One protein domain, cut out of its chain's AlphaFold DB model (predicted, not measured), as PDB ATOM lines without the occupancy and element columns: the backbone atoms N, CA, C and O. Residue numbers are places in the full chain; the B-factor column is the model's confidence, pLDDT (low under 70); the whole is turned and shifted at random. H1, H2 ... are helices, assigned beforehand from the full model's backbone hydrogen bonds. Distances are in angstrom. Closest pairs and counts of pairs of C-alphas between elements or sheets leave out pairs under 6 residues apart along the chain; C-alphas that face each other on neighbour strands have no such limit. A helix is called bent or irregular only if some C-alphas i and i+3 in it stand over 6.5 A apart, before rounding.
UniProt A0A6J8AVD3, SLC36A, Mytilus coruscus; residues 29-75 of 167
ATOM      1  N   GLY A  29     132.634 214.344 133.469       61.06
ATOM      2  CA  GLY A  29     131.958 213.040 133.352       61.06
ATOM      3  C   GLY A  29     130.598 212.976 134.063       61.06
ATOM      4  O   GLY A  29     129.737 212.171 133.701       61.06
ATOM      5  N   LEU A  30     130.382 213.855 135.046       65.19
ATOM      6  CA  LEU A  30     129.196 213.887 135.901       65.19
ATOM      7  C   LEU A  30     127.857 214.016 135.135       65.19
ATOM      8  O   LEU A  30     126.969 213.207 135.407       65.19
ATOM      9  N   PRO A  31     127.659 214.948 134.175       72.44
ATOM     10  CA  PRO A  31     126.358 215.110 133.519       72.44
ATOM     11  C   PRO A  31     125.969 213.902 132.659       72.44
ATOM     12  O   PRO A  31     124.788 213.575 132.572       72.44
ATOM     13  N   PHE A  32     126.942 213.206 132.059       72.19
ATOM     14  CA  PHE A  32     126.679 211.977 131.310       72.19
ATOM     15  C   PHE A  32     126.275 210.835 132.252       72.19
ATOM     16  O   PHE A  32     125.257 210.185 132.023       72.19
ATOM     17  N   ALA A  33     126.998 210.659 133.365       67.62
ATOM     18  CA  ALA A  33     126.667 209.659 134.380       67.62
ATOM     19  C   ALA A  33     125.273 209.884 135.000       67.62
ATOM     20  O   ALA A  33     124.500 208.940 135.119       67.62
ATOM     21  N   PHE A  34     124.905 211.130 135.321       70.56
ATOM     22  CA  PHE A  34     123.573 211.466 135.849       70.56
ATOM     23  C   PHE A  34     122.441 211.267 134.830       70.56
ATOM     24  O   PHE A  34     121.301 211.031 135.229       70.56
ATOM     25  N   LYS A  35     122.735 211.350 133.525       79.25
ATOM     26  CA  LYS A  35     121.759 211.092 132.458       79.25
ATOM     27  C   LYS A  35     121.446 209.596 132.313       79.25
ATOM     28  O   LYS A  35     120.305 209.261 132.023       79.25
ATOM     29  N   GLU A  36     122.433 208.721 132.522       81.38
ATOM     30  CA  GLU A  36     122.271 207.259 132.424       81.38
ATOM     31  C   GLU A  36     121.820 206.613 133.754       81.38
ATOM     32  O   GLU A  36     120.966 205.733 133.739       81.38
ATOM     33  N   ALA A  37     122.331 207.066 134.906       78.38
ATOM     34  CA  ALA A  37     121.939 206.559 136.235       78.38
ATOM     35  C   ALA A  37     120.657 207.212 136.796       78.38
ATOM     36  O   ALA A  37     120.035 206.703 137.723       78.38
ATOM     37  N   GLY A  38     120.250 208.361 136.253       83.06
ATOM     38  CA  GLY A  38     119.111 209.125 136.750       83.06
ATOM     39  C   GLY A  38     119.433 210.000 137.969       83.06
ATOM     40  O   GLY A  38     120.270 209.698 138.821       83.06
ATOM     41  N   ILE A  39     118.726 211.128 138.062       81.75
ATOM     42  CA  ILE A  39     119.023 212.203 139.024       81.75
ATOM     43  C   ILE A  39     118.846 211.747 140.482       81.75
ATOM     44  O   ILE A  39     119.645 212.114 141.341       81.75
ATOM     45  N   LEU A  40     117.816 210.942 140.767       85.88
ATOM     46  CA  LEU A  40     117.501 210.505 142.132       85.88
ATOM     47  C   LEU A  40     118.561 209.540 142.691       85.88
ATOM     48  O   LEU A  40     118.983 209.694 143.836       85.88
ATOM     49  N   GLU A  41     119.026 208.592 141.872       80.00
ATOM     50  CA  GLU A  41     120.103 207.668 142.245       80.00
ATOM     51  C   GLU A  41     121.438 208.415 142.374       80.00
ATOM     52  O   GLU A  41     122.134 208.264 143.377       80.00
ATOM     53  N   GLY A  42     121.746 209.312 141.428       78.56
ATOM     54  CA  GLY A  42     122.947 210.148 141.473       78.56
ATOM     55  C   GLY A  42     123.066 210.984 142.753       78.56
ATOM     56  O   GLY A  42     124.144 211.046 143.343       78.56
ATOM     57  N   ILE A  43     121.967 211.573 143.243       84.44
ATOM     58  CA  ILE A  43     121.949 212.308 144.523       84.44
ATOM     59  C   ILE A  43     122.264 211.375 145.706       84.44
ATOM     60  O   ILE A  43     123.085 211.723 146.558       84.44
ATOM     61  N   PHE A  44     121.656 210.187 145.755       87.00
ATOM     62  CA  PHE A  44     121.874 209.213 146.832       87.00
ATOM     63  C   PHE A  44     123.319 208.681 146.859       87.00
ATOM     64  O   PHE A  44     123.955 208.625 147.920       87.00
ATOM     65  N   VAL A  45     123.860 208.345 145.686       82.06
ATOM     66  CA  VAL A  45     125.239 207.873 145.508       82.06
ATOM     67  C   VAL A  45     126.243 208.964 145.889       82.06
ATOM     68  O   VAL A  45     127.151 208.699 146.674       82.06
ATOM     69  N   MET A  46     126.058 210.206 145.425       79.31
ATOM     70  CA  MET A  46     126.959 211.317 145.765       79.31
ATOM     71  C   MET A  46     126.929 211.665 147.257       79.31
ATOM     72  O   MET A  46     127.986 211.903 147.844       79.31
ATOM     73  N   ALA A  47     125.758 211.630 147.902       81.12
ATOM     74  CA  ALA A  47     125.656 211.819 149.350       81.12
ATOM     75  C   ALA A  47     126.414 210.723 150.121       81.12
ATOM     76  O   ALA A  47     127.162 211.017 151.056       81.12
ATOM     77  N   THR A  48     126.283 209.465 149.693       80.50
ATOM     78  CA  THR A  48     126.947 208.317 150.326       80.50
ATOM     79  C   THR A  48     128.468 208.377 150.146       80.50
ATOM     80  O   THR A  48     129.205 208.259 151.127       80.50
ATOM     81  N   ILE A  49     128.953 208.642 148.928       81.31
ATOM     82  CA  ILE A  49     130.387 208.816 148.641       81.31
ATOM     83  C   ILE A  49     130.959 210.001 149.431       81.31
ATOM     84  O   ILE A  49     132.039 209.876 150.004       81.31
ATOM     85  N   GLY A  50     130.236 211.121 149.529       74.19
ATOM     86  CA  GLY A  50     130.652 212.281 150.320       74.19
ATOM     87  C   GLY A  50     130.834 211.955 151.806       74.19
ATOM     88  O   GLY A  50     131.875 212.269 152.384       74.19
ATOM     89  N   ILE A  51     129.868 211.259 152.417       83.38
ATOM     90  CA  ILE A  51     129.942 210.836 153.827       83.38
ATOM     91  C   ILE A  51     131.118 209.876 154.053       83.38
ATOM     92  O   ILE A  51     131.876 210.053 155.010       83.38
ATOM     93  N   ILE A  52     131.300 208.884 153.173       78.38
ATOM     94  CA  ILE A  52     132.407 207.919 153.255       78.38
ATOM     95  C   ILE A  52     133.758 208.628 153.084       78.38
ATOM     96  O   ILE A  52     134.670 208.382 153.868       78.38
ATOM     97  N   SER A  53     133.873 209.544 152.120       77.25
ATOM     98  CA  SER A  53     135.087 210.322 151.854       77.25
ATOM     99  C   SER A  53     135.493 211.178 153.057       77.25
ATOM    100  O   SER A  53     136.631 211.093 153.519       77.25
ATOM    101  N   VAL A  54     134.550 211.915 153.658       78.00
ATOM    102  CA  VAL A  54     134.810 212.699 154.878       78.00
ATOM    103  C   VAL A  54     135.217 211.792 156.044       78.00
ATOM    104  O   VAL A  54     136.162 212.110 156.763       78.00
ATOM    105  N   LYS A  55     134.568 210.634 156.224       76.88
ATOM    106  CA  LYS A  55     134.945 209.662 157.266       76.88
ATOM    107  C   LYS A  55     136.341 209.075 157.044       76.88
ATOM    108  O   LYS A  55     137.099 208.975 158.005       76.88
ATOM    109  N   ALA A  56     136.703 208.737 155.808       72.25
ATOM    110  CA  ALA A  56     138.036 208.253 155.458       72.25
ATOM    111  C   ALA A  56     139.110 209.333 155.678       72.25
ATOM    112  O   ALA A  56     140.154 209.055 156.265       72.25
ATOM    113  N   MET A  57     138.831 210.580 155.288       77.50
ATOM    114  CA  MET A  57     139.731 211.715 155.502       77.50
ATOM    115  C   MET A  57     139.954 212.000 156.995       77.50
ATOM    116  O   MET A  57     141.088 212.240 157.406       77.50
ATOM    117  N   LEU A  58     138.904 211.917 157.821       73.88
ATOM    118  CA  LEU A  58     139.016 212.046 159.279       73.88
ATOM    119  C   LEU A  58     139.836 210.905 159.898       73.88
ATOM    120  O   LEU A  58     140.720 211.179 160.704       73.88
ATOM    121  N   LEU A  59     139.638 209.653 159.467       77.25
ATOM    122  CA  LEU A  59     140.450 208.522 159.936       77.25
ATOM    123  C   LEU A  59     141.943 208.696 159.609       77.25
ATOM    124  O   LEU A  59     142.785 208.402 160.452       77.25
ATOM    125  N   LEU A  60     142.289 209.220 158.427       74.50
ATOM    126  CA  LEU A  60     143.683 209.534 158.085       74.50
ATOM    127  C   LEU A  60     144.269 210.639 158.977       74.50
ATOM    128  O   LEU A  60     145.439 210.566 159.358       74.50
ATOM    129  N   ILE A  61     143.463 211.640 159.341       78.75
ATOM    130  CA  ILE A  61     143.849 212.699 160.282       78.75
ATOM    131  C   ILE A  61     144.089 212.112 161.681       78.75
ATOM    132  O   ILE A  61     145.130 212.389 162.276       78.75
ATOM    133  N   ASP A  62     143.199 211.250 162.177       78.06
ATOM    134  CA  ASP A  62     143.335 210.594 163.484       78.06
ATOM    135  C   ASP A  62     144.549 209.652 163.531       78.06
ATOM    136  O   ASP A  62     145.332 209.699 164.484       78.06
ATOM    137  N   CYS A  63     144.779 208.855 162.480       74.31
ATOM    138  CA  CYS A  63     145.984 208.035 162.332       74.31
ATOM    139  C   CYS A  63     147.258 208.892 162.350       74.31
ATOM    140  O   CYS A  63     148.202 208.564 163.070       74.31
ATOM    141  N   LYS A  64     147.278 210.016 161.619       71.19
ATOM    142  CA  LYS A  64     148.405 210.960 161.615       71.19
ATOM    143  C   LYS A  64     148.636 211.574 162.999       71.19
ATOM    144  O   LYS A  64     149.774 211.601 163.459       71.19
ATOM    145  N   TYR A  65     147.590 212.056 163.673       79.44
ATOM    146  CA  TYR A  65     147.713 212.634 165.015       79.44
ATOM    147  C   TYR A  65     148.207 211.611 166.031       79.44
ATOM    148  O   TYR A  65     149.111 211.924 166.806       79.44
ATOM    149  N   LYS A  66     147.666 210.388 166.003       70.62
ATOM    150  CA  LYS A  66     148.095 209.318 166.898       70.62
ATOM    151  C   LYS A  66     149.562 208.968 166.663       70.62
ATOM    152  O   LYS A  66     150.334 208.980 167.617       70.62
ATOM    153  N   LEU A  67     149.972 208.787 165.407       71.75
ATOM    154  CA  LEU A  67     151.360 208.472 165.079       71.75
ATOM    155  C   LEU A  67     152.328 209.588 165.493       71.75
ATOM    156  O   LEU A  67     153.339 209.312 166.134       71.75
ATOM    157  N   ILE A  68     151.993 210.853 165.214       73.94
ATOM    158  CA  ILE A  68     152.795 212.001 165.660       73.94
ATOM    159  C   ILE A  68     152.838 212.080 167.192       73.94
ATOM    160  O   ILE A  68     153.881 212.427 167.738       73.94
ATOM    161  N   SER A  69     151.754 211.752 167.902       71.38
ATOM    162  CA  SER A  69     151.747 211.750 169.373       71.38
ATOM    163  C   SER A  69     152.634 210.652 169.968       71.38
ATOM    164  O   SER A  69     153.351 210.906 170.934       71.38
ATOM    165  N   GLU A  70     152.647 209.471 169.349       69.62
ATOM    166  CA  GLU A  70     153.359 208.284 169.832       69.62
ATOM    167  C   GLU A  70     154.860 208.347 169.488       69.62
ATOM    168  O   GLU A  70     155.696 207.949 170.291       69.62
ATOM    169  N   TYR A  71     155.230 208.988 168.371       66.25
ATOM    170  CA  TYR A  71     156.625 209.328 168.044       66.25
ATOM    171  C   TYR A  71     157.183 210.542 168.813       66.25
ATOM    172  O   TYR A  71     158.400 210.741 168.850       66.25
ATOM    173  N   ARG A  72     156.333 211.386 169.418       62.03
ATOM    174  CA  ARG A  72     156.755 212.640 170.079       62.03
ATOM    175  C   ARG A  72     157.188 212.461 171.543       62.03
ATOM    176  O   ARG A  72     157.725 213.408 172.117       62.03
ATOM    177  N   LEU A  73     157.041 211.275 172.143       54.69
ATOM    178  CA  LEU A  73     157.451 210.992 173.527       54.69
ATOM    179  C   LEU A  73     158.260 209.676 173.636       54.69
ATOM    180  O   LEU A  73     157.768 208.661 173.157       54.69
ATOM    181  N   PRO A  74     159.436 209.621 174.306       50.62
ATOM    182  CA  PRO A  74     160.228 210.695 174.900       50.62
ATOM    183  C   PRO A  74     161.642 210.792 174.286       50.62
ATOM    184  O   PRO A  74     162.541 210.032 174.638       50.62
ATOM    185  N   ARG A  75     161.898 211.814 173.453       56.28
ATOM    186  CA  ARG A  75     163.270 212.348 173.283       56.28
ATOM    187  C   ARG A  75     163.449 213.762 173.838       56.28
ATOM    188  O   ARG A  75     164.554 214.292 173.777       56.28
TER     189      ARG A  75
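This is residues 29 to 75 of the 167 residues of the protein "SLC36A" of Mytilus coruscus (UniProt A0A6J8AVD3). One long helix, H2, makes nearly the whole length of this rod, and a short helix, H1, makes a corner with it at its first end, like the short arm of an L. From residue 46 to residue 75 the rod stands free, with nothing packed beside it. The printed part has 47 residues with two named helices, H1 then H2, and no named strand, and its class is all helix. It is extended, with a radius of gyration of the C-alphas of 18.3 A and spans of 58 by 17 by 7 A.

H1, residues 29 to 37, comes first, and a tight link of 1 residue, Gly 38, joins it to H2, residues 39 to 71. H1 and H2 are close but not clearly touching, with 1 pair of C-alphas within 8 A. Their closest C-alphas, those of Phe 34 and Gly 42, are 5.8 A apart. The two helices run opposite ways at a steep tilt of 52 degrees, and their centres are 23.9 A apart. In H1 and H2 every O i to N i+4 pair is within hydrogen-bond range. Residues 46 to 75, of which 46 to 71 belong to H2, stand free.

H1 begins at C-alpha 29, at (131.958, 213.040, 133.352), and has 9 residues, 12.3 A from first to last C-alpha. H2 begins at C-alpha 39, at (119.023, 212.203, 139.024), and ends at C-alpha 71, at (156.625, 209.328, 168.044). Its 33 residues measure 47.6 A from first to last C-alpha, and it is not bent.

The two C-alphas farthest apart, those of Lys 35 and Arg 75, are 58.2 A apart. The printed part has no cut. The mean pLDDT of the printed part is 74.6, and confidence is under 70 at residues 29 to 30, residue 33 and residues 70 to 75 of this model.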